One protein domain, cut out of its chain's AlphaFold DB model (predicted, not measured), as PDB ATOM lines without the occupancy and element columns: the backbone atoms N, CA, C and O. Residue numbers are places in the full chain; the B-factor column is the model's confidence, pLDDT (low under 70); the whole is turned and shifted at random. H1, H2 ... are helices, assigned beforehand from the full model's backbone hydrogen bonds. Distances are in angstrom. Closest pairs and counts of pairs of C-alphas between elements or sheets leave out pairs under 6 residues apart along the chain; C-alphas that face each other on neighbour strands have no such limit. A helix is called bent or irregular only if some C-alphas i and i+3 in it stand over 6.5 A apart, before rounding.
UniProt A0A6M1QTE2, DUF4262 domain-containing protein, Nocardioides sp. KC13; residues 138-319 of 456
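AT A GLANCE: This is residues 138 to 319 of the 456 residues of the protein "DUF4262 domain-containing protein" of Nocardioides sp. KC13 (UniProt A0A6M1QTE2). An elongated body of helices is built round one long helix, H7: H2, H4, H5 and H8 pack round it, and H3 crosses it nearer one end. At that same end lies H6, packed on H3, and beyond it the loop of residues 269 to 274 sticks out; H1 packs on H2 and is apart from H7. The printed part has 182 residues with eight named helices, H1 to H8 in chain order, no named strand, and the class all helix. It is compact, with a radius of gyration of the C-alphas of 16.0 A, and spans 53 by 32 by 26 A.

IN THESE COORDINATES: Find C-alpha 138 at (38.979, 40.559, -11.553); from there H1 runs to residue 152, 21.4 A away. Next come H2, residues 183 to 194, and H3, residues 198 to 213, 23.0 A long. H4 holds residues 219 to 229, and H5 residues 234 to 254, 29.5 A long with a kink of 30 degrees near residue 248. After H6, residues 259 to 268, look for C-alpha 278 at (47.528, 47.382, 29.629), where H7 begins its 28.3 A to residue 297. H8, residues 304 to 317, ends at C-alpha 317 (40.734, 35.106, 16.312); it is irregular, with C-alphas 310 and 313 7.2 A apart.

HOW THE PARTS SIT: Start at H7, the hub, which touches five helices. H2, H4, H5 and H7 form an up-and-down bundle, each running against the one before it. H7 touches H5 at a steep tilt of 45 degrees, the closest C-alphas being those of Val 248 and Lys 286, 6.0 A apart. With residues 290 to 295 alone it touches H4, closest at Gln 221 and Ser 291, 4.9 A between C-alphas. With residues 293 to 297 alone it touches H2, closest at Val 186 and Leu 293, 5.8 A between C-alphas. H7 and H8 form a helical hairpin, with the C-alphas of His 292 and Thr 311 closest at 4.7 A. H3 touches H7 about perpendicular, at 90 degrees, closest at Ala 208 and Met 284, 6.7 A between C-alphas. Farther out, H6 touches H3 through residues 198 to 205 of H3 alone, closest at Pro 198 and Ala 259, 3.8 A between C-alphas. H1 touches H2, closest at Tyr 147 and Leu 185, 5.8 A between C-alphas. In H1, H2, H4, H6 and H7 every O i to N i+4 pair is within hydrogen-bond range; the counts are 11 of 12 in H3, 12 of 17 in H5 and 8 of 10 in H8.

THE WHOLE: The C-alphas farthest apart, those of Asp 138 and Asp 273, are 54.2 A apart. The printed part has no cut, and its one long link is residues 153 to 182, between H1 and H2. In the B-factor column you will find pLDDT under 70 at residues 153 to 161, 252 to 258 and 269 to 275; the mean of the printed part is 85.3.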
ATOM      1  N   ASP A 138      38.850  41.795 -12.339       96.06
ATOM      2  CA  ASP A 138      38.979  40.559 -11.553       96.06
ATOM      3  C   ASP A 138      39.107  40.872 -10.047       96.06
ATOM      4  O   ASP A 138      38.465  40.237  -9.204       96.06
ATOM      5  N   ALA A 139      39.900  41.885  -9.683       95.75
ATOM      6  CA  ALA A 139      40.041  42.340  -8.304       95.75
ATOM      7  C   ALA A 139      38.754  42.977  -7.761       95.75
ATOM      8  O   ALA A 139      38.466  42.831  -6.568       95.75
ATOM      9  N   ILE A 140      37.977  43.662  -8.611       97.56
ATOM     10  CA  ILE A 140      36.653  44.188  -8.254       97.56
ATOM     11  C   ILE A 140      35.687  43.035  -7.971       97.56
ATOM     12  O   ILE A 140      35.073  43.032  -6.907       97.56
ATOM     13  N   ASP A 141      35.606  42.030  -8.843       96.56
ATOM     14  CA  ASP A 141      34.715  40.875  -8.667       96.56
ATOM     15  C   ASP A 141      35.016  40.120  -7.360       96.56
ATOM     16  O   ASP A 141      34.111  39.780  -6.583       96.56
ATOM     17  N   VAL A 142      36.303  39.909  -7.058       94.00
ATOM     18  CA  VAL A 142      36.743  39.317  -5.784       94.00
ATOM     19  C   VAL A 142      36.333  40.199  -4.602       94.00
ATOM     20  O   VAL A 142      35.792  39.693  -3.611       94.00
ATOM     21  N   ALA A 143      36.552  41.514  -4.700       95.75
ATOM     22  CA  ALA A 143      36.222  42.458  -3.640       95.75
ATOM     23  C   ALA A 143      34.710  42.548  -3.378       95.75
ATOM     24  O   ALA A 143      34.291  42.628  -2.221       95.75
ATOM     25  N   GLU A 144      33.882  42.486  -4.420       96.44
ATOM     26  CA  GLU A 144      32.423  42.473  -4.307       96.44
ATOM     27  C   GLU A 144      31.919  41.214  -3.612       96.44
ATOM     28  O   GLU A 144      31.137  41.306  -2.662       96.44
ATOM     29  N   SER A 145      32.405  40.041  -4.026       93.69
ATOM     30  CA  SER A 145      32.048  38.770  -3.392       93.69
ATOM     31  C   SER A 145      32.406  38.761  -1.900       93.69
ATOM     32  O   SER A 145      31.592  38.382  -1.048       93.69
ATOM     33  N   GLU A 146      33.605  39.235  -1.553       92.38
ATOM     34  CA  GLU A 146      34.033  39.364  -0.162       92.38
ATOM     35  C   GLU A 146      33.165  40.367   0.613       92.38
ATOM     36  O   GLU A 146      32.709  40.067   1.723       92.38
ATOM     37  N   TYR A 147      32.885  41.531   0.025       93.25
ATOM     38  CA  TYR A 147      32.090  42.576   0.659       93.25
ATOM     39  C   TYR A 147      30.667  42.103   0.957       93.25
ATOM     40  O   TYR A 147      30.155  42.343   2.053       93.25
ATOM     41  N   VAL A 148      30.039  41.387   0.019       91.56
ATOM     42  CA  VAL A 148      28.712  40.785   0.202       91.56
ATOM     43  C   VAL A 148      28.733  39.780   1.351       91.56
ATOM     44  O   VAL A 148      27.857  39.834   2.218       91.56
ATOM     45  N   ARG A 149      29.745  38.905   1.411       88.25
ATOM     46  CA  ARG A 149      29.896  37.913   2.487       88.25
ATOM     47  C   ARG A 149      30.020  38.577   3.861       88.25
ATOM     48  O   ARG A 149      29.313  38.184   4.788       88.25
ATOM     49  N   LEU A 150      30.877  39.590   3.990       87.12
ATOM     50  CA  LEU A 150      31.071  40.321   5.248       87.12
ATOM     51  C   LEU A 150      29.821  41.124   5.635       87.12
ATOM     52  O   LEU A 150      29.422  41.141   6.797       87.12
ATOM     53  N   SER A 151      29.152  41.730   4.653       81.69
ATOM     54  CA  SER A 151      27.953  42.548   4.867       81.69
ATOM     55  C   SER A 151      26.705  41.737   5.217       81.69
ATOM     56  O   SER A 151      25.801  42.269   5.864       81.69
ATOM     57  N   ALA A 152      26.634  40.476   4.794       78.00
ATOM     58  CA  ALA A 152      25.537  39.562   5.111       78.00
ATOM     59  C   ALA A 152      25.731  38.814   6.445       78.00
ATOM     60  O   ALA A 152      24.805  38.147   6.910       78.00
ATOM     61  N   GLY A 153      26.919  38.895   7.052       67.31
ATOM     62  CA  GLY A 153      27.278  38.128   8.240       67.31
ATOM     63  C   GLY A 153      26.522  38.543   9.515       67.31
ATOM     64  O   GLY A 153      26.148  39.707   9.676       67.31
ATOM     65  N   PRO A 154      26.344  37.617  10.480       56.62
ATOM     66  CA  PRO A 154      25.667  37.886  11.753       56.62
ATOM     67  C   PRO A 154      26.443  38.854  12.664       56.62
ATOM     68  O   PRO A 154      25.866  39.418  13.588       56.62
ATOM     69  N   ARG A 155      27.736  39.077  12.392       62.31
ATOM     70  CA  ARG A 155      28.636  39.979  13.132       62.31
ATOM     71  C   ARG A 155      28.612  41.416  12.591       62.31
ATOM     72  O   ARG A 155      29.633  42.095  12.552       62.31
ATOM     73  N   ARG A 156      27.444  41.890  12.151       56.44
ATOM     74  CA  ARG A 156      27.245  43.298  11.787       56.44
ATOM     75  C   ARG A 156      27.155  44.122  13.071       56.44
ATOM     76  O   ARG A 156      26.089  44.200  13.676       56.44
ATOM     77  N   SER A 157      28.256  44.738  13.493       52.88
ATOM     78  CA  SER A 157      28.147  45.851  14.435       52.88
ATOM     79  C   SER A 157      27.781  47.112  13.655       52.88
ATOM     80  O   SER A 157      28.527  47.548  12.780       52.88
ATOM     81  N   PHE A 158      26.623  47.696  13.967       52.53
ATOM     82  CA  PHE A 158      26.270  49.050  13.527       52.53
ATOM     83  C   PHE A 158      26.977  50.131  14.366       52.53
ATOM     84  O   PHE A 158      26.874  51.310  14.038       52.53
ATOM     85  N   ASP A 159      27.740  49.732  15.390       59.44
ATOM     86  CA  ASP A 159      28.377  50.620  16.362       59.44
ATOM     87  C   ASP A 159      29.902  50.682  16.148       59.44
ATOM     88  O   ASP A 159      30.689  50.578  17.090       59.44
ATOM     89  N   SER A 160      30.345  50.823  14.893       68.12
ATOM     90  CA  SER A 160      31.744  51.193  14.632       68.12
ATOM     91  C   SER A 160      31.995  52.617  15.154       68.12
ATOM     92  O   SER A 160      31.106  53.470  15.044       68.12
ATOM     93  N   PRO A 161      33.164  52.918  15.749       68.12
ATOM     94  CA  PRO A 161      33.397  54.207  16.391       68.12
ATOM     95  C   PRO A 161      33.541  55.335  15.360       68.12
ATOM     96  O   PRO A 161      34.635  55.657  14.910       68.12
ATOM     97  N   GLY A 162      32.426  55.984  15.025       76.38
ATOM     98  CA  GLY A 162      32.376  57.143  14.134       76.38
ATOM     99  C   GLY A 162      32.060  56.804  12.676       76.38
ATOM    100  O   GLY A 162      32.236  55.679  12.215       76.38
ATOM    101  N   GLU A 163      31.601  57.816  11.936       82.81
ATOM    102  CA  GLU A 163      31.042  57.656  10.581       82.81
ATOM    103  C   GLU A 163      32.042  57.113   9.553       82.81
ATOM    104  O   GLU A 163      31.634  56.458   8.599       82.81
ATOM    105  N   ILE A 164      33.344  57.352   9.745       88.69
ATOM    106  CA  ILE A 164      34.372  56.938   8.782       88.69
ATOM    107  C   ILE A 164      34.528  55.414   8.692       88.69
ATOM    108  O   ILE A 164      34.955  54.925   7.655       88.69
ATOM    109  N   TRP A 165      34.172  54.669   9.746       89.19
ATOM    110  CA  TRP A 165      34.296  53.206   9.805       89.19
ATOM    111  C   TRP A 165      33.018  52.470   9.416       89.19
ATOM    112  O   TRP A 165      33.006  51.244   9.335       89.19
ATOM    113  N   THR A 166      31.934  53.200   9.163       87.50
ATOM    114  CA  THR A 166      30.661  52.598   8.787       87.50
ATOM    115  C   THR A 166      30.741  52.054   7.365       87.50
ATOM    116  O   THR A 166      30.926  52.803   6.405       87.50
ATOM    117  N   ALA A 167      30.565  50.740   7.219       87.12
ATOM    118  CA  ALA A 167      30.545  50.094   5.913       87.12
ATOM    119  C   ALA A 167      29.381  50.637   5.046       87.12
ATOM    120  O   ALA A 167      28.238  50.677   5.513       87.12
ATOM    121  N   PRO A 168      29.637  51.050   3.789       89.81
ATOM    122  CA  PRO A 168      28.633  51.717   2.961       89.81
ATOM    123  C   PRO A 168      27.608  50.734   2.384       89.81
ATOM    124  O   PRO A 168      27.984  49.734   1.799       89.81
ATOM    125  N   THR A 169      26.308  51.041   2.416       88.19
ATOM    126  CA  THR A 169      25.270  50.137   1.864       88.19
ATOM    127  C   THR A 169      25.498  49.744   0.398       88.19
ATOM    128  O   THR A 169      25.120  48.647  -0.006       88.19
ATOM    129  N   VAL A 170      26.102  50.637  -0.393       91.50
ATOM    130  CA  VAL A 170      26.533  50.378  -1.771       91.50
ATOM    131  C   VAL A 170      28.040  50.636  -1.843       91.50
ATOM    132  O   VAL A 170      28.449  51.776  -1.604       91.50
ATOM    133  N   PRO A 171      28.874  49.619  -2.130       94.56
ATOM    134  CA  PRO A 171      30.315  49.805  -2.204       94.56
ATOM    135  C   PRO A 171      30.696  50.656  -3.423       94.56
ATOM    136  O   PRO A 171      30.068  50.590  -4.477       94.56
ATOM    137  N   SER A 172      31.744  51.465  -3.267       96.31
ATOM    138  CA  SER A 172      32.394  52.197  -4.355       96.31
ATOM    139  C   SER A 172      33.870  51.831  -4.373       96.31
ATOM    140  O   SER A 172      34.549  51.961  -3.356       96.31
ATOM    141  N   TRP A 173      34.347  51.408  -5.542       96.88
ATOM    142  CA  TRP A 173      35.719  50.954  -5.777       96.88
ATOM    143  C   TRP A 173      36.611  52.041  -6.399       96.88
ATOM    144  O   TRP A 173      37.623  51.747  -7.032       96.88
ATOM    145  N   ASP A 174      36.214  53.308  -6.262       96.44
ATOM    146  CA  ASP A 174      36.944  54.444  -6.824       96.44
ATOM    147  C   ASP A 174      38.320  54.608  -6.145       96.44
ATOM    148  O   ASP A 174      38.412  54.579  -4.914       96.44
ATOM    149  N   PRO A 175      39.416  54.799  -6.899       96.00
ATOM    150  CA  PRO A 175      40.744  54.884  -6.301       96.00
ATOM    151  C   PRO A 175      40.953  56.140  -5.435       96.00
ATOM    152  O   PRO A 175      41.844  56.144  -4.586       96.00
ATOM    153  N   GLY A 176      40.139  57.186  -5.607       96.25
ATOM    154  CA  GLY A 176      40.161  58.427  -4.827       96.25
ATOM    155  C   GLY A 176      39.447  58.349  -3.474       96.25
ATOM    156  O   GLY A 176      39.403  59.347  -2.749       96.25
ATOM    157  N   GLN A 177      38.899  57.189  -3.109       96.44
ATOM    158  CA  GLN A 177      38.323  56.944  -1.786       96.44
ATOM    159  C   GLN A 177      39.357  57.148  -0.660       96.44
ATOM    160  O   GLN A 177      40.573  57.102  -0.870       96.44
ATOM    161  N   ARG A 178      38.875  57.363   0.574       95.50
ATOM    162  CA  ARG A 178      39.694  57.789   1.732       95.50
ATOM    163  C   ARG A 178      40.951  56.935   1.942       95.50
ATOM    164  O   ARG A 178      42.039  57.493   2.139       95.50
ATOM    165  N   TRP A 179      40.782  55.615   1.870       96.75
ATOM    166  CA  TRP A 179      41.824  54.603   2.050       96.75
ATOM    167  C   TRP A 179      42.122  53.840   0.748       96.75
ATOM    168  O   TRP A 179      42.632  52.724   0.780       96.75
ATOM    169  N   GLY A 180      41.815  54.444  -0.404       96.75
ATOM    170  CA  GLY A 180      41.965  53.823  -1.718       96.75
ATOM    171  C   GLY A 180      40.759  52.964  -2.116       96.75
ATOM    172  O   GLY A 180      39.758  52.920  -1.394       96.75
ATOM    173  N   PRO A 181      40.833  52.259  -3.257       97.56
ATOM    174  CA  PRO A 181      39.666  51.641  -3.885       97.56
ATOM    175  C   PRO A 181      39.018  50.553  -3.023       97.56
ATOM    176  O   PRO A 181      37.809  50.376  -3.083       97.56
ATOM    177  N   ARG A 182      39.769  49.887  -2.136       97.75
ATOM    178  CA  ARG A 182      39.245  48.866  -1.207       97.75
ATOM    179  C   ARG A 182      38.636  49.440   0.082       97.75
ATOM    180  O   ARG A 182      38.347  48.683   1.007       97.75
ATOM    181  N   THR A 183      38.388  50.753   0.155       97.31
ATOM    182  CA  THR A 183      37.759  51.426   1.313       97.31
ATOM    183  C   THR A 183      36.499  50.710   1.841       97.31
ATOM    184  O   THR A 183      36.409  50.537   3.059       97.31
ATOM    185  N   PRO A 184      35.555  50.226   1.002       96.12
ATOM    186  CA  PRO A 184      34.393  49.488   1.503       96.12
ATOM    187  C   PRO A 184      34.762  48.227   2.297       96.12
ATOM    188  O   PRO A 184      34.173  47.973   3.348       96.12
ATOM    189  N   LEU A 185      35.755  47.459   1.836       96.12
ATOM    190  CA  LEU A 185      36.229  46.261   2.530       96.12
ATOM    191  C   LEU A 185      36.953  46.602   3.826       96.12
ATOM    192  O   LEU A 185      36.702  45.955   4.835       96.12
ATOM    193  N   VAL A 186      37.791  47.642   3.826       96.56
ATOM    194  CA  VAL A 186      38.452  48.125   5.049       96.56
ATOM    195  C   VAL A 186      37.411  48.455   6.126       96.56
ATOM    196  O   VAL A 186      37.536  47.994   7.258       96.56
ATOM    197  N   ALA A 187      36.342  49.175   5.768       93.62
ATOM    198  CA  ALA A 187      35.250  49.487   6.691       93.62
ATOM    199  C   ALA A 187      34.482  48.231   7.150       93.62
ATOM    200  O   ALA A 187      34.178  48.090   8.333       93.62
ATOM    201  N   ALA A 188      34.200  47.286   6.246       91.81
ATOM    202  CA  ALA A 188      33.533  46.032   6.601       91.81
ATOM    203  C   ALA A 188      34.365  45.188   7.585       91.81
ATOM    204  O   ALA A 188      33.833  44.699   8.581       91.81
ATOM    205  N   HIS A 189      35.672  45.064   7.344       92.69
ATOM    206  CA  HIS A 189      36.608  44.369   8.230       92.69
ATOM    207  C   HIS A 189      36.750  45.068   9.584       92.69
ATOM    208  O   HIS A 189      36.721  44.400  10.616       92.69
ATOM    209  N   ALA A 190      36.826  46.402   9.609       91.38
ATOM    210  CA  ALA A 190      36.802  47.164  10.857       91.38
ATOM    211  C   ALA A 190      35.520  46.885  11.661       91.38
ATOM    212  O   ALA A 190      35.596  46.621  12.859       91.38
ATOM    213  N   GLY A 191      34.360  46.844  10.999       86.94
ATOM    214  CA  GLY A 191      33.088  46.488  11.629       86.94
ATOM    215  C   GLY A 191      33.076  45.080  12.238       86.94
ATOM    216  O   GLY A 191      32.552  44.901  13.338       86.94
ATOM    217  N   VAL A 192      33.696  44.098  11.571       86.88
ATOM    218  CA  VAL A 192      33.867  42.735  12.112       86.88
ATOM    219  C   VAL A 192      34.736  42.743  13.369       86.88
ATOM    220  O   VAL A 192      34.349  42.140  14.365       86.88
ATOM    221  N   ILE A 193      35.862  43.463  13.357       88.50
ATOM    222  CA  ILE A 193      36.756  43.605  14.521       88.50
ATOM    223  C   ILE A 193      36.017  44.274  15.689       88.50
ATOM    224  O   ILE A 193      36.079  43.809  16.828       88.50
ATOM    225  N   CYS A 194      35.247  45.330  15.419       84.00
ATOM    226  CA  CYS A 194      34.414  45.986  16.429       84.00
ATOM    227  C   CYS A 194      33.345  45.057  17.025       84.00
ATOM    228  O   CYS A 194      32.895  45.303  18.144       84.00
ATOM    229  N   ALA A 195      32.944  44.008  16.304       82.62
ATOM    230  CA  ALA A 195      31.946  43.029  16.727       82.62
ATOM    231  C   ALA A 195      32.528  41.809  17.471       82.62
ATOM    232  O   ALA A 195      31.769  40.891  17.784       82.62
ATOM    233  N   PHE A 196      33.841  41.768  17.730       84.06
ATOM    234  CA  PHE A 196      34.485  40.660  18.443       84.06
ATOM    235  C   PHE A 196      33.875  40.431  19.832       84.06
ATOM    236  O   PHE A 196      33.684  41.368  20.614       84.06
ATOM    237  N   SER A 197      33.582  39.166  20.138       83.06
ATOM    238  CA  SER A 197      33.168  38.725  21.468       83.06
ATOM    239  C   SER A 197      34.366  38.677  22.435       83.06
ATOM    240  O   SER A 197      35.519  38.791  22.008       83.06
ATOM    241  N   PRO A 198      34.140  38.491  23.751       84.69
ATOM    242  CA  PRO A 198      35.227  38.229  24.692       84.69
ATOM    243  C   PRO A 198      36.112  37.044  24.284       84.69
ATOM    244  O   PRO A 198      37.329  37.120  24.422       84.69
ATOM    245  N   GLU A 199      35.521  35.982  23.741       85.62
ATOM    246  CA  GLU A 199      36.243  34.805  23.253       85.62
ATOM    247  C   GLU A 199      37.100  35.131  22.026       85.62
ATOM    248  O   GLU A 199      38.266  34.744  21.997       85.62
ATOM    249  N   ASP A 200      36.569  35.890  21.058       86.94
ATOM    250  CA  ASP A 200      37.352  36.328  19.894       86.94
ATOM    251  C   ASP A 200      38.543  37.197  20.335       86.94
ATOM    252  O   ASP A 200      39.644  37.098  19.797       86.94
ATOM    253  N   MET A 201      38.340  38.044  21.350       85.19
ATOM    254  CA  MET A 201      39.395  38.893  21.895       85.19
ATOM    255  C   MET A 201      40.487  38.078  22.595       85.19
ATOM    256  O   MET A 201      41.671  38.336  22.384       85.19
ATOM    257  N   ILE A 202      40.110  37.077  23.395       85.06
ATOM    258  CA  ILE A 202      41.066  36.124  23.980       85.06
ATOM    259  C   ILE A 202      41.827  35.402  22.863       85.06
ATOM    260  O   ILE A 202      43.049  35.301  22.933       85.06
ATOM    261  N   GLY A 203      41.133  34.965  21.807       86.88
ATOM    262  CA  GLY A 203      41.747  34.346  20.631       86.88
ATOM    263  C   GLY A 203      42.776  35.257  19.959       86.88
ATOM    264  O   GLY A 203      43.910  34.838  19.721       86.88
ATOM    265  N   LEU A 204      42.421  36.525  19.727       88.69
ATOM    266  CA  LEU A 204      43.315  37.527  19.146       88.69
ATOM    267  C   LEU A 204      44.568  37.722  20.000       88.69
ATOM    268  O   LEU A 204      45.676  37.735  19.473       88.69
ATOM    269  N   VAL A 205      44.402  37.853  21.316       85.38
ATOM    270  CA  VAL A 205      45.512  38.035  22.255       85.38
ATOM    271  C   VAL A 205      46.399  36.795  22.301       85.38
ATOM    272  O   VAL A 205      47.614  36.924  22.185       85.38
ATOM    273  N   ASN A 206      45.814  35.600  22.368       84.00
ATOM    274  CA  ASN A 206      46.543  34.335  22.341       84.00
ATOM    275  C   ASN A 206      47.397  34.176  21.070       84.00
ATOM    276  O   ASN A 206      48.510  33.670  21.137       84.00
ATOM    277  N   ILE A 207      46.914  34.657  19.922       86.75
ATOM    278  CA  ILE A 207      47.667  34.686  18.657       86.75
ATOM    279  C   ILE A 207      48.783  35.737  18.681       86.75
ATOM    280  O   ILE A 207      49.870  35.543  18.132       86.75
ATOM    281  N   ALA A 208      48.509  36.873  19.304       83.81
ATOM    282  CA  ALA A 208      49.373  38.028  19.252       83.81
ATOM    283  C   ALA A 208      50.712  37.829  19.978       83.81
ATOM    284  O   ALA A 208      51.742  38.294  19.491       83.81
ATOM    285  N   PHE A 209      50.721  37.093  21.094       80.75
ATOM    286  CA  PHE A 209      51.940  36.813  21.862       80.75
ATOM    287  C   PHE A 209      52.992  36.022  21.071       80.75
ATOM    288  O   PHE A 209      54.121  36.505  20.956       80.75
ATOM    289  N   PRO A 210      52.665  34.850  20.486       81.25
ATOM    290  CA  PRO A 210      53.578  34.128  19.609       81.25
ATOM    291  C   PRO A 210      54.087  34.988  18.443       81.25
ATOM    292  O   PRO A 210      55.279  34.963  18.142       81.25
ATOM    293  N   LEU A 211      53.218  35.792  17.814       83.75
ATOM    294  CA  LEU A 211      53.605  36.668  16.700       83.75
ATOM    295  C   LEU A 211      54.575  37.778  17.120       83.75
ATOM    296  O   LEU A 211      55.540  38.061  16.410       83.75
ATOM    297  N   GLU A 212      54.343  38.406  18.272       81.69
ATOM    298  CA  GLU A 212      55.242  39.421  18.823       81.69
ATOM    299  C   GLU A 212      56.580  38.794  19.241       81.69
ATOM    300  O   GLU A 212      57.642  39.339  18.940       81.69
ATOM    301  N   ALA A 213      56.553  37.605  19.856       78.62
ATOM    302  CA  ALA A 213      57.755  36.853  20.214       78.62
ATOM    303  C   ALA A 213      58.584  36.462  18.977       78.62
ATOM    304  O   ALA A 213      59.816  36.545  19.003       78.62
ATOM    305  N   ALA A 214      57.918  36.112  17.873       76.25
ATOM    306  CA  ALA A 214      58.537  35.890  16.567       76.25
ATOM    307  C   ALA A 214      58.897  37.190  15.821       76.25
ATOM    308  O   ALA A 214      59.538  37.132  14.771       76.25
ATOM    309  N   ARG A 215      58.525  38.359  16.363       71.38
ATOM    310  CA  ARG A 215      58.733  39.703  15.793       71.38
ATOM    311  C   ARG A 215      58.123  39.877  14.399       71.38
ATOM    312  O   ARG A 215      58.646  40.627  13.578       71.38
ATOM    313  N   SER A 216      57.005  39.200  14.127       75.00
ATOM    314  CA  SER A 216      56.346  39.197  12.815       75.00
ATOM    315  C   SER A 216      55.089  40.069  12.743       75.00
ATOM    316  O   SER A 216      54.660  40.408  11.643       75.00
ATOM    317  N   ALA A 217      54.519  40.503  13.874       81.38
ATOM    318  CA  ALA A 217      53.219  41.189  13.902       81.38
ATOM    319  C   ALA A 217      53.161  42.482  13.058       81.38
ATOM    320  O   ALA A 217      52.126  42.792  12.466       81.38
ATOM    321  N   GLY A 218      54.269  43.231  12.979       85.25
ATOM    322  CA  GLY A 218      54.380  44.459  12.181       85.25
ATOM    323  C   GLY A 218      54.827  44.248  10.730       85.25
ATOM    324  O   GLY A 218      54.682  45.157   9.915       85.25
ATOM    325  N   HIS A 219      55.340  43.063  10.378       87.88
ATOM    326  CA  HIS A 219      55.866  42.781   9.038       87.88
ATOM    327  C   HIS A 219      54.840  43.020   7.910       87.88
ATOM    328  O   HIS A 219      55.202  43.664   6.921       87.88
ATOM    329  N   PRO A 220      53.555  42.625   8.046       92.38
ATOM    330  CA  PRO A 220      52.556  42.894   7.011       92.38
ATOM    331  C   PRO A 220      52.342  44.380   6.714       92.38
ATOM    332  O   PRO A 220      52.008  44.731   5.588       92.38
ATOM    333  N   GLN A 221      52.576  45.276   7.681       92.88
ATOM    334  CA  GLN A 221      52.464  46.722   7.449       92.88
ATOM    335  C   GLN A 221      53.522  47.201   6.456       92.88
ATOM    336  O   GLN A 221      53.226  48.023   5.590       92.88
ATOM    337  N   LEU A 222      54.747  46.679   6.570       90.81
ATOM    338  CA  LEU A 222      55.852  47.006   5.669       90.81
ATOM    339  C   LEU A 222      55.580  46.467   4.261       90.81
ATOM    340  O   LEU A 222      55.718  47.199   3.284       90.81
ATOM    341  N   VAL A 223      55.100  45.223   4.169       93.44
ATOM    342  CA  VAL A 223      54.689  44.584   2.908       93.44
ATOM    343  C   VAL A 223      53.570  45.388   2.233       93.44
ATOM    344  O   VAL A 223      53.698  45.749   1.065       93.44
ATOM    345  N   ALA A 224      52.513  45.750   2.964       95.69
ATOM    346  CA  ALA A 224      51.406  46.538   2.426       95.69
ATOM    347  C   ALA A 224      51.859  47.924   1.930       95.69
ATOM    348  O   ALA A 224      51.452  48.366   0.856       95.69
ATOM    349  N   ARG A 225      52.745  48.600   2.673       93.75
ATOM    350  CA  ARG A 225      53.324  49.895   2.273       93.75
ATOM    351  C   ARG A 225      54.173  49.781   1.009       93.75
ATOM    352  O   ARG A 225      54.038  50.611   0.113       93.75
ATOM    353  N   ALA A 226      55.006  48.747   0.914       93.00
ATOM    354  CA  ALA A 226      55.812  48.492  -0.275       93.00
ATOM    355  C   ALA A 226      54.932  48.216  -1.509       93.00
ATOM    356  O   ALA A 226      55.185  48.788  -2.569       93.00
ATOM    357  N   ALA A 227      53.864  47.423  -1.358       94.69
ATOM    358  CA  ALA A 227      52.913  47.132  -2.433       94.69
ATOM    359  C   ALA A 227      52.100  48.369  -2.865       94.69
ATOM    360  O   ALA A 227      51.849  48.579  -4.050       94.69
ATOM    361  N   ALA A 228      51.723  49.238  -1.920       95.25
ATOM    362  CA  ALA A 228      50.971  50.460  -2.206       95.25
ATOM    363  C   ALA A 228      51.739  51.469  -3.070       95.25
ATOM    364  O   ALA A 228      51.126  52.233  -3.823       95.25
ATOM    365  N   ARG A 229      53.071  51.481  -2.951       93.31
ATOM    366  CA  ARG A 229      53.945  52.478  -3.570       93.31
ATOM    367  C   ARG A 229      53.846  52.480  -5.089       93.31
ATOM    368  O   ARG A 229      53.620  53.531  -5.684       93.31
ATOM    369  N   SER A 230      53.952  51.318  -5.729       92.06
ATOM    370  CA  SER A 230      53.929  51.216  -7.196       92.06
ATOM    371  C   SER A 230      52.582  51.583  -7.824       92.06
ATOM    372  O   SER A 230      52.533  51.868  -9.017       92.06
ATOM    373  N   VAL A 231      51.504  51.607  -7.034       95.12
ATOM    374  CA  VAL A 231      50.141  51.949  -7.480       95.12
ATOM    375  C   VAL A 231      49.635  53.289  -6.935       95.12
ATOM    376  O   VAL A 231      48.437  53.572  -7.003       95.12
ATOM    377  N   GLY A 232      50.530  54.108  -6.371       95.44
ATOM    378  CA  GLY A 232      50.220  55.463  -5.908       95.44
ATOM    379  C   GLY A 232      49.267  55.520  -4.711       95.44
ATOM    380  O   GLY A 232      48.515  56.486  -4.565       95.44
ATOM    381  N   ARG A 233      49.233  54.470  -3.876       96.12
ATOM    382  CA  ARG A 233      48.314  54.345  -2.726       96.12
ATOM    383  C   ARG A 233      48.984  54.628  -1.376       96.12
ATOM    384  O   ARG A 233      48.303  54.564  -0.352       96.12
ATOM    385  N   SER A 234      50.267  55.004  -1.344       94.88
ATOM    386  CA  SER A 234      51.031  55.256  -0.107       94.88
ATOM    387  C   SER A 234      50.323  56.239   0.833       94.88
ATOM    388  O   SER A 234      50.077  55.930   1.999       94.88
ATOM    389  N   ALA A 235      49.863  57.380   0.305       94.38
ATOM    390  CA  ALA A 235      49.164  58.396   1.096       94.38
ATOM    391  C   ALA A 235      47.818  57.910   1.671       94.38
ATOM    392  O   ALA A 235      47.371  58.393   2.713       94.38
ATOM    393  N   ALA A 236      47.145  56.980   0.988       96.12
ATOM    394  CA  ALA A 236      45.904  56.390   1.476       96.12
ATOM    395  C   ALA A 236      46.172  55.421   2.639       96.12
ATOM    396  O   ALA A 236      45.424  55.427   3.618       96.12
ATOM    397  N   LEU A 237      47.271  54.662   2.573       95.69
ATOM    398  CA  LEU A 237      47.705  53.761   3.643       95.69
ATOM    399  C   LEU A 237      48.225  54.523   4.861       95.69
ATOM    400  O   LEU A 237      47.925  54.134   5.985       95.69
ATOM    401  N   ASP A 238      48.935  55.634   4.665       94.06
ATOM    402  CA  ASP A 238      49.338  56.514   5.769       94.06
ATOM    403  C   ASP A 238      48.130  57.067   6.520       94.06
ATOM    404  O   ASP A 238      48.080  57.021   7.752       94.06
ATOM    405  N   ARG A 239      47.113  57.524   5.778       95.62
ATOM    406  CA  ARG A 239      45.839  57.939   6.373       95.62
ATOM    407  C   ARG A 239      45.161  56.793   7.115       95.62
ATOM    408  O   ARG A 239      44.700  57.007   8.230       95.62
ATOM    409  N   LEU A 240      45.117  55.593   6.533       96.56
ATOM    410  CA  LEU A 240      44.515  54.430   7.182       96.56
ATOM    411  C   LEU A 240      45.253  54.047   8.472       96.56
ATOM    412  O   LEU A 240      44.608  53.805   9.487       96.56
ATOM    413  N   ALA A 241      46.587  54.044   8.475       93.56
ATOM    414  CA  ALA A 241      47.382  53.774   9.672       93.56
ATOM    415  C   ALA A 241      47.103  54.805  10.783       93.56
ATOM    416  O   ALA A 241      46.929  54.442  11.951       93.56
ATOM    417  N   GLN A 242      46.993  56.087  10.418       91.62
ATOM    418  CA  GLN A 242      46.642  57.145  11.361       91.62
ATOM    419  C   GLN A 242      45.217  56.975  11.903       91.62
ATOM    420  O   GLN A 242      45.014  56.999  13.116       91.62
ATOM    421  N   ASP A 243      44.239  56.757  11.022       93.00
ATOM    422  CA  ASP A 243      42.840  56.576  11.406       93.00
ATOM    423  C   ASP A 243      42.662  55.332  12.290       93.00
ATOM    424  O   ASP A 243      41.919  55.379  13.271       93.00
ATOM    425  N   THR A 244      43.373  54.236  11.997       90.50
ATOM    426  CA  THR A 244      43.304  52.976  12.760       90.50
ATOM    427  C   THR A 244      43.694  53.173  14.224       90.50
ATOM    428  O   THR A 244      43.172  52.488  15.100       90.50
ATOM    429  N   SER A 245      44.545  54.157  14.531       82.06
ATOM    430  CA  SER A 245      44.819  54.532  15.924       82.06
ATOM    431  C   SER A 245      43.536  54.948  16.649       82.06
ATOM    432  O   SER A 245      43.251  54.431  17.723       82.06
ATOM    433  N   THR A 246      42.715  55.791  16.015       81.31
ATOM    434  CA  THR A 246      41.412  56.225  16.543       81.31
ATOM    435  C   THR A 246      40.423  55.066  16.652       81.31
ATOM    436  O   THR A 246      39.655  55.013  17.610       81.31
ATOM    437  N   LEU A 247      40.448  54.125  15.697       84.31
ATOM    438  CA  LEU A 247      39.648  52.898  15.778       84.31
ATOM    439  C   LEU A 247      40.002  52.123  17.044       84.31
ATOM    440  O   LEU A 247      39.116  51.856  17.843       84.31
ATOM    441  N   VAL A 248      41.285  51.818  17.258       80.00
ATOM    442  CA  VAL A 248      41.754  51.006  18.394       80.00
ATOM    443  C   VAL A 248      41.543  51.708  19.732       80.00
ATOM    444  O   VAL A 248      41.120  51.074  20.698       80.00
ATOM    445  N   ASP A 249      41.750  53.021  19.792       75.62
ATOM    446  CA  ASP A 249      41.424  53.805  20.983       75.62
ATOM    447  C   ASP A 249      39.912  53.752  21.278       75.62
ATOM    448  O   ASP A 249      39.501  53.586  22.430       75.62
ATOM    449  N   GLY A 250      39.085  53.805  20.227       70.19
ATOM    450  CA  GLY A 250      37.634  53.627  20.286       70.19
ATOM    451  C   GLY A 250      37.186  52.198  20.615       70.19
ATOM    452  O   GLY A 250      36.152  52.034  21.260       70.19
ATOM    453  N   LEU A 251      37.967  51.168  20.267       70.62
ATOM    454  CA  LEU A 251      37.688  49.773  20.632       70.62
ATOM    455  C   LEU A 251      37.683  49.583  22.153       70.62
ATOM    456  O   LEU A 251      36.917  48.776  22.670       70.62
ATOM    457  N   GLY A 252      38.441  50.393  22.899       60.66
ATOM    458  CA  GLY A 252      38.344  50.441  24.360       60.66
ATOM    459  C   GLY A 252      36.932  50.766  24.879       60.66
ATOM    460  O   GLY A 252      36.607  50.407  26.007       60.66
ATOM    461  N   LEU A 253      36.071  51.393  24.069       52.16
ATOM    462  CA  LEU A 253      34.672  51.686  24.400       52.16
ATOM    463  C   LEU A 253      33.713  50.549  24.005       52.16
ATOM    464  O   LEU A 253      32.740  50.316  24.724       52.16
ATOM    465  N   THR A 254      33.978  49.830  22.907       57.12
ATOM    466  CA  THR A 254      33.138  48.710  22.431       57.12
ATOM    467  C   THR A 254      33.486  47.385  23.117       57.12
ATOM    468  O   THR A 254      32.595  46.624  23.481       57.12
ATOM    469  N   TRP A 255      34.769  47.130  23.377       66.00
ATOM    470  CA  TRP A 255      35.274  45.933  24.062       66.00
ATOM    471  C   TRP A 255      35.351  46.085  25.589       66.00
ATOM    472  O   TRP A 255      35.370  45.094  26.326       66.00
ATOM    473  N   GLY A 256      35.393  47.324  26.090       53.62
ATOM    474  CA  GLY A 256      35.790  47.669  27.461       53.62
ATOM    475  C   GLY A 256      34.878  47.224  28.606       53.62
ATOM    476  O   GLY A 256      35.230  47.457  29.759       53.62
ATOM    477  N   ARG A 257      33.725  46.589  28.355       61.41
ATOM    478  CA  ARG A 257      32.858  46.083  29.443       61.41
ATOM    479  C   ARG A 257      33.068  44.615  29.799       61.41
ATOM    480  O   ARG A 257      32.742  44.238  30.919       61.41
ATOM    481  N   SER A 258      33.575  43.796  28.883       67.81
ATOM    482  CA  SER A 258      33.692  42.346  29.104       67.81
ATOM    483  C   SER A 258      34.875  41.719  28.379       67.81
ATOM    484  O   SER A 258      35.580  40.921  28.981       67.81
ATOM    485  N   ALA A 259      35.147  42.111  27.134       72.50
ATOM    486  CA  ALA A 259      36.211  41.510  26.334       72.50
ATOM    487  C   ALA A 259      37.616  41.914  26.806       72.50
ATOM    488  O   ALA A 259      38.491  41.062  26.927       72.50
ATOM    489  N   TRP A 260      37.827  43.195  27.134       75.44
ATOM    490  CA  TRP A 260      39.135  43.665  27.610       75.44
ATOM    491  C   TRP A 260      39.519  43.106  28.992       75.44
ATOM    492  O   TRP A 260      40.633  42.602  29.129       75.44
ATOM    493  N   PRO A 261      38.620  43.111  30.003       76.25
ATOM    494  CA  PRO A 261      38.881  42.413  31.258       76.25
ATOM    495  C   PRO A 261      39.124  40.915  31.062       76.25
ATOM    496  O   PRO A 261      40.098  40.413  31.596       76.25
ATOM    497  N   ALA A 262      38.322  40.223  30.244       77.81
ATOM    498  CA  ALA A 262      38.477  38.782  30.032       77.81
ATOM    499  C   ALA A 262      39.826  38.411  29.393       77.81
ATOM    500  O   ALA A 262      40.469  37.461  29.827       77.81
ATOM    501  N   ALA A 263      40.283  39.178  28.399       78.31
ATOM    502  CA  ALA A 263      41.597  38.970  27.799       78.31
ATOM    503  C   ALA A 263      42.739  39.221  28.793       78.31
ATOM    504  O   ALA A 263      43.736  38.508  28.773       78.31
ATOM    505  N   ARG A 264      42.590  40.209  29.682       76.25
ATOM    506  CA  ARG A 264      43.577  40.480  30.730       76.25
ATOM    507  C   ARG A 264      43.574  39.404  31.815       76.25
ATOM    508  O   ARG A 264      44.638  38.929  32.175       76.25
ATOM    509  N   ASP A 265      42.402  38.996  32.289       79.06
ATOM    510  CA  ASP A 265      42.265  37.941  33.297       79.06
ATOM    511  C   ASP A 265      42.820  36.605  32.758       79.06
ATOM    512  O   ASP A 265      43.457  35.853  33.490       79.06
ATOM    513  N   TRP A 266      42.668  36.341  31.454       79.44
ATOM    514  CA  TRP A 266      43.313  35.207  30.786       79.44
ATOM    515  C   TRP A 266      44.848  35.299  30.785       79.44
ATOM    516  O   TRP A 266      45.510  34.273  30.925       79.44
ATOM    517  N   LEU A 267      45.414  36.502  30.636       75.50
ATOM    518  CA  LEU A 267      46.867  36.724  30.627       75.50
ATOM    519  C   LEU A 267      47.510  36.661  32.004       75.50
ATOM    520  O   LEU A 267      48.594  36.101  32.140       75.50
ATOM    521  N   ASP A 268      46.865  37.269  32.996       73.69
ATOM    522  CA  ASP A 268      47.380  37.307  34.362       73.69
ATOM    523  C   ASP A 268      47.320  35.893  34.988       73.69
ATOM    524  O   ASP A 268      48.164  35.519  35.798       73.69
ATOM    525  N   GLY A 269      46.379  35.044  34.556       64.44
ATOM    526  CA  GLY A 269      46.166  33.737  35.176       64.44
ATOM    527  C   GLY A 269      45.743  33.867  36.647       64.44
ATOM    528  O   GLY A 269      45.672  34.959  37.208       64.44
ATOM    529  N   ASP A 270      45.437  32.746  37.300       54.22
ATOM    530  CA  ASP A 270      44.917  32.789  38.677       54.22
ATOM    531  C   ASP A 270      45.993  33.132  39.739       54.22
ATOM    532  O   ASP A 270      45.630  33.470  40.864       54.22
ATOM    533  N   ASP A 271      47.292  33.087  39.397       55.44
ATOM    534  CA  ASP A 271      48.420  33.127  40.353       55.44
ATOM    535  C   ASP A 271      49.604  34.054  39.952       55.44
ATOM    536  O   ASP A 271      50.680  33.950  40.549       55.44
ATOM    537  N   SER A 272      49.481  34.962  38.964       58.44
ATOM    538  CA  SER A 272      50.575  35.920  38.691       58.44
ATOM    539  C   SER A 272      50.543  37.130  39.637       58.44
ATOM    540  O   SER A 272      49.553  37.855  39.747       58.44
ATOM    541  N   ASP A 273      51.668  37.385  40.313       57.19
ATOM    542  CA  ASP A 273      51.872  38.620  41.090       57.19
ATOM    543  C   ASP A 273      52.134  39.839  40.173       57.19
ATOM    544  O   ASP A 273      51.882  40.984  40.560       57.19
ATOM    545  N   ASP A 274      52.586  39.596  38.936       66.56
ATOM    546  CA  ASP A 274      52.887  40.618  37.933       66.56
ATOM    547  C   ASP A 274      51.780  40.686  36.874       66.56
ATOM    548  O   ASP A 274      51.673  39.833  35.990       66.56
ATOM    549  N   ARG A 275      50.964  41.744  36.944       69.50
ATOM    550  CA  ARG A 275      49.926  42.017  35.941       69.50
ATOM    551  C   ARG A 275      50.536  42.433  34.614       69.50
ATOM    552  O   ARG A 275      51.400  43.316  34.577       69.50
ATOM    553  N   PHE A 276      50.005  41.901  33.517       72.56
ATOM    554  CA  PHE A 276      50.416  42.319  32.185       72.56
ATOM    555  C   PHE A 276      50.056  43.801  31.946       72.56
ATOM    556  O   PHE A 276      48.899  44.200  32.144       72.56
ATOM    557  N   PRO A 277      51.006  44.659  31.521       79.31
ATOM    558  CA  PRO A 277      50.729  46.077  31.328       79.31
ATOM    559  C   PRO A 277      49.671  46.320  30.243       79.31
ATOM    560  O   PRO A 277      49.825  45.923  29.089       79.31
ATOM    561  N   GLU A 278      48.610  47.062  30.578       77.69
ATOM    562  CA  GLU A 278      47.528  47.382  29.629       77.69
ATOM    563  C   GLU A 278      48.045  48.092  28.365       77.69
ATOM    564  O   GLU A 278      47.547  47.856  27.262       77.69
ATOM    565  N   GLY A 279      49.062  48.946  28.516       79.56
ATOM    566  CA  GLY A 279      49.687  49.651  27.399       79.56
ATOM    567  C   GLY A 279      50.307  48.707  26.366       79.56
ATOM    568  O   GLY A 279      50.170  48.950  25.167       79.56
ATOM    569  N   ASP A 280      50.915  47.605  26.809       80.88
ATOM    570  CA  ASP A 280      51.512  46.613  25.914       80.88
ATOM    571  C   ASP A 280      50.452  45.809  25.172       80.88
ATOM    572  O   ASP A 280      50.572  45.599  23.963       80.88
ATOM    573  N   LEU A 281      49.365  45.444  25.854       79.50
ATOM    574  CA  LEU A 281      48.249  44.746  25.223       79.50
ATOM    575  C   LEU A 281      47.600  45.619  24.141       79.50
ATOM    576  O   LEU A 281      47.378  45.163  23.018       79.50
ATOM    577  N   ARG A 282      47.356  46.903  24.444       81.69
ATOM    578  CA  ARG A 282      46.821  47.875  23.473       81.69
ATOM    579  C   ARG A 282      47.744  48.036  22.275       81.69
ATOM    580  O   ARG A 282      47.269  48.037  21.143       81.69
ATOM    581  N   ARG A 283      49.054  48.154  22.509       85.06
ATOM    582  CA  ARG A 283      50.063  48.267  21.449       85.06
ATOM    583  C   ARG A 283      50.046  47.043  20.538       85.06
ATOM    584  O   ARG A 283      50.012  47.198  19.323       85.06
ATOM    585  N   MET A 284      50.030  45.846  21.115       86.00
ATOM    586  CA  MET A 284      50.044  44.592  20.370       86.00
ATOM    587  C   MET A 284      48.787  44.432  19.500       86.00
ATOM    588  O   MET A 284      48.884  44.157  18.301       86.00
ATOM    589  N   VAL A 285      47.608  44.705  20.064       86.50
ATOM    590  CA  VAL A 285      46.350  44.672  19.307       86.50
ATOM    591  C   VAL A 285      46.328  45.749  18.225       86.50
ATOM    592  O   VAL A 285      45.940  45.471  17.092       86.50
ATOM    593  N   LYS A 286      46.813  46.960  18.527       88.94
ATOM    594  CA  LYS A 286      46.948  48.035  17.540       88.94
ATOM    595  C   LYS A 286      47.796  47.602  16.351       88.94
ATOM    596  O   LYS A 286      47.387  47.832  15.214       88.94
ATOM    597  N   THR A 287      48.942  46.970  16.598       90.81
ATOM    598  CA  THR A 287      49.812  46.444  15.543       90.81
ATOM    599  C   THR A 287      49.057  45.456  14.662       90.81
ATOM    600  O   THR A 287      49.049  45.633  13.450       90.81
ATOM    601  N   ILE A 288      48.365  44.474  15.246       92.38
ATOM    602  CA  ILE A 288      47.644  43.447  14.480       92.38
ATOM    603  C   ILE A 288      46.481  44.030  13.677       92.38
ATOM    604  O   ILE A 288      46.356  43.738  12.490       92.38
ATOM    605  N   VAL A 289      45.657  44.887  14.285       92.56
ATOM    606  CA  VAL A 289      44.527  45.531  13.596       92.56
ATOM    607  C   VAL A 289      45.027  46.425  12.461       92.56
ATOM    608  O   VAL A 289      44.460  46.417  11.371       92.56
ATOM    609  N   THR A 290      46.125  47.153  12.677       94.75
ATOM    610  CA  THR A 290      46.739  47.987  11.636       94.75
ATOM    611  C   THR A 290      47.296  47.128  10.504       94.75
ATOM    612  O   THR A 290      47.012  47.403   9.341       94.75
ATOM    613  N   SER A 291      48.027  46.057  10.824       95.12
ATOM    614  CA  SER A 291      48.516  45.072   9.850       95.12
ATOM    615  C   SER A 291      47.380  44.503   9.005       95.12
ATOM    616  O   SER A 291      47.474  44.516   7.777       95.12
ATOM    617  N   HIS A 292      46.282  44.095   9.641       96.06
ATOM    618  CA  HIS A 292      45.097  43.568   8.967       96.06
ATOM    619  C   HIS A 292      44.483  44.583   8.003       96.06
ATOM    620  O   HIS A 292      44.349  44.304   6.814       96.06
ATOM    621  N   LEU A 293      44.151  45.784   8.484       97.38
ATOM    622  CA  LEU A 293      43.449  46.781   7.673       97.38
ATOM    623  C   LEU A 293      44.315  47.329   6.532       97.38
ATOM    624  O   LEU A 293      43.804  47.514   5.426       97.38
ATOM    625  N   LEU A 294      45.617  47.542   6.759       97.94
ATOM    626  CA  LEU A 294      46.538  47.939   5.691       97.94
ATOM    627  C   LEU A 294      46.652  46.850   4.621       97.94
ATOM    628  O   LEU A 294      46.628  47.172   3.438       97.94
ATOM    629  N   THR A 295      46.717  45.578   5.026       97.75
ATOM    630  CA  THR A 295      46.743  44.438   4.097       97.75
ATOM    631  C   THR A 295      45.463  44.389   3.266       97.75
ATOM    632  O   THR A 295      45.534  44.337   2.042       97.75
ATOM    633  N   VAL A 296      44.292  44.514   3.899       97.75
ATOM    634  CA  VAL A 296      42.992  44.557   3.202       97.75
ATOM    635  C   VAL A 296      42.927  45.702   2.188       97.75
ATOM    636  O   VAL A 296      42.367  45.522   1.107       97.75
ATOM    637  N   ALA A 297      43.504  46.867   2.500       98.12
ATOM    638  CA  ALA A 297      43.480  48.040   1.625       98.12
ATOM    639  C   ALA A 297      44.252  47.851   0.305       98.12
ATOM    640  O   ALA A 297      43.968  48.550  -0.671       98.12
ATOM    641  N   VAL A 298      45.206  46.914   0.266       97.50
ATOM    642  CA  VAL A 298      46.051  46.631  -0.909       97.50
ATOM    643  C   VAL A 298      46.087  45.160  -1.294       97.50
ATOM    644  O   VAL A 298      46.985  44.755  -2.021       97.50
ATOM    645  N   ALA A 299      45.134  44.351  -0.833       97.00
ATOM    646  CA  ALA A 299      45.130  42.912  -1.095       97.00
ATOM    647  C   ALA A 299      45.140  42.573  -2.599       97.00
ATOM    648  O   ALA A 299      45.700  41.557  -2.986       97.00
ATOM    649  N   ASP A 300      44.621  43.461  -3.459       96.50
ATOM    650  CA  ASP A 300      44.697  43.343  -4.925       96.50
ATOM    651  C   ASP A 300      46.125  43.448  -5.494       96.50
ATOM    652  O   ASP A 300      46.352  43.142  -6.658       96.50
ATOM    653  N   GLN A 301      47.091  43.889  -4.688       96.19
ATOM    654  CA  GLN A 301      48.505  44.035  -5.047       96.19
ATOM    655  C   GLN A 301      49.404  43.019  -4.330       96.19
ATOM    656  O   GLN A 301      50.628  43.088  -4.443       96.19
ATOM    657  N   LEU A 302      48.816  42.100  -3.561       95.25
ATOM    658  CA  LEU A 302      49.538  41.117  -2.765       95.25
ATOM    659  C   LEU A 302      49.396  39.722  -3.370       95.25
ATOM    660  O   LEU A 302      48.372  39.351  -3.936       95.25
ATOM    661  N   THR A 303      50.438  38.916  -3.203       92.94
ATOM    662  CA  THR A 303      50.308  37.461  -3.350       92.94
ATOM    663  C   THR A 303      49.412  36.907  -2.243       92.94
ATOM    664  O   THR A 303      49.293  37.509  -1.174       92.94
ATOM    665  N   THR A 304      48.831  35.724  -2.462       90.00
ATOM    666  CA  THR A 304      48.002  35.056  -1.451       90.00
ATOM    667  C   THR A 304      48.740  34.929  -0.120       90.00
ATOM    668  O   THR A 304      48.216  35.370   0.893       90.00
ATOM    669  N   ASP A 305      49.987  34.457  -0.105       89.44
ATOM    670  CA  ASP A 305      50.751  34.301   1.143       89.44
ATOM    671  C   ASP A 305      50.936  35.626   1.898       89.44
ATOM    672  O   ASP A 305      50.790  35.678   3.120       89.44
ATOM    673  N   GLN A 306      51.206  36.723   1.183       92.81
ATOM    674  CA  GLN A 306      51.325  38.054   1.788       92.81
ATOM    675  C   GLN A 306      49.989  38.529   2.377       92.81
ATOM    676  O   GLN A 306      49.966  39.076   3.483       92.81
ATOM    677  N   GLU A 307      48.881  38.299   1.670       94.12
ATOM    678  CA  GLU A 307      47.540  38.634   2.150       94.12
ATOM    679  C   GLU A 307      47.171  37.826   3.405       94.12
ATOM    680  O   GLU A 307      46.739  38.399   4.411       94.12
ATOM    681  N   LEU A 308      47.375  36.504   3.383       92.94
ATOM    682  CA  LEU A 308      47.088  35.626   4.521       92.94
ATOM    683  C   LEU A 308      47.974  35.976   5.718       92.94
ATOM    684  O   LEU A 308      47.492  36.017   6.846       92.94
ATOM    685  N   THR A 309      49.240  36.331   5.484       91.12
ATOM    686  CA  THR A 309      50.151  36.767   6.550       91.12
ATOM    687  C   THR A 309      49.609  37.987   7.296       91.12
ATOM    688  O   THR A 309      49.696  38.042   8.524       91.12
ATOM    689  N   GLY A 310      49.040  38.957   6.574       93.31
ATOM    690  CA  GLY A 310      48.497  40.177   7.168       93.31
ATOM    691  C   GLY A 310      47.100  40.040   7.762       93.31
ATOM    692  O   GLY A 310      46.807  40.693   8.763       93.31
ATOM    693  N   THR A 311      46.254  39.187   7.182       94.25
ATOM    694  CA  THR A 311      44.849  39.028   7.599       94.25
ATOM    695  C   THR A 311      44.607  37.873   8.568       94.25
ATOM    696  O   THR A 311      43.633  37.876   9.325       94.25
ATOM    697  N   GLY A 312      45.516  36.899   8.594       93.19
ATOM    698  CA  GLY A 312      45.420  35.678   9.382       93.19
ATOM    699  C   GLY A 312      45.170  35.903  10.873       93.19
ATOM    700  O   GLY A 312      44.249  35.284  11.398       93.19
ATOM    701  N   PRO A 313      45.886  36.800  11.578       92.19
ATOM    702  CA  PRO A 313      45.697  36.946  13.021       92.19
ATOM    703  C   PRO A 313      44.255  37.305  13.415       92.19
ATOM    704  O   PRO A 313      43.703  36.738  14.355       92.19
ATOM    705  N   VAL A 314      43.621  38.211  12.663       92.25
ATOM    706  CA  VAL A 314      42.224  38.617  12.884       92.25
ATOM    707  C   VAL A 314      41.260  37.526  12.416       92.25
ATOM    708  O   VAL A 314      40.272  37.252  13.095       92.25
ATOM    709  N   ALA A 315      41.546  36.875  11.286       91.44
ATOM    710  CA  ALA A 315      40.715  35.792  10.767       91.44
ATOM    711  C   ALA A 315      40.654  34.598  11.739       91.44
ATOM    712  O   ALA A 315      39.573  34.088  12.031       91.44
ATOM    713  N   PHE A 316      41.795  34.189  12.300       91.00
ATOM    714  CA  PHE A 316      41.879  33.084  13.260       91.00
ATOM    715  C   PHE A 316      41.270  33.423  14.614       91.00
ATOM    716  O   PHE A 316      40.658  32.549  15.218       91.00
ATOM    717  N   ALA A 317      41.375  34.674  15.071       88.75
ATOM    718  CA  ALA A 317      40.734  35.106  16.312       88.75
ATOM    719  C   ALA A 317      39.217  34.854  16.302       88.75
ATOM    720  O   ALA A 317      38.641  34.520  17.330       88.75
ATOM    721  N   ALA A 318      38.589  34.971  15.129       80.62
ATOM    722  CA  ALA A 318      37.160  34.751  14.923       80.62
ATOM    723  C   ALA A 318      36.785  33.305  14.540       80.62
ATOM    724  O   ALA A 318      35.609  33.026  14.284       80.62
ATOM    725  N   THR A 319      37.761  32.396  14.452       83.94
ATOM    726  CA  THR A 319      37.571  31.033  13.940       83.94
ATOM    727  C   THR A 319      37.604  30.011  15.075       83.94
ATOM    728  O   THR A 319      38.317  30.159  16.060       83.94
TER     729      THR A 319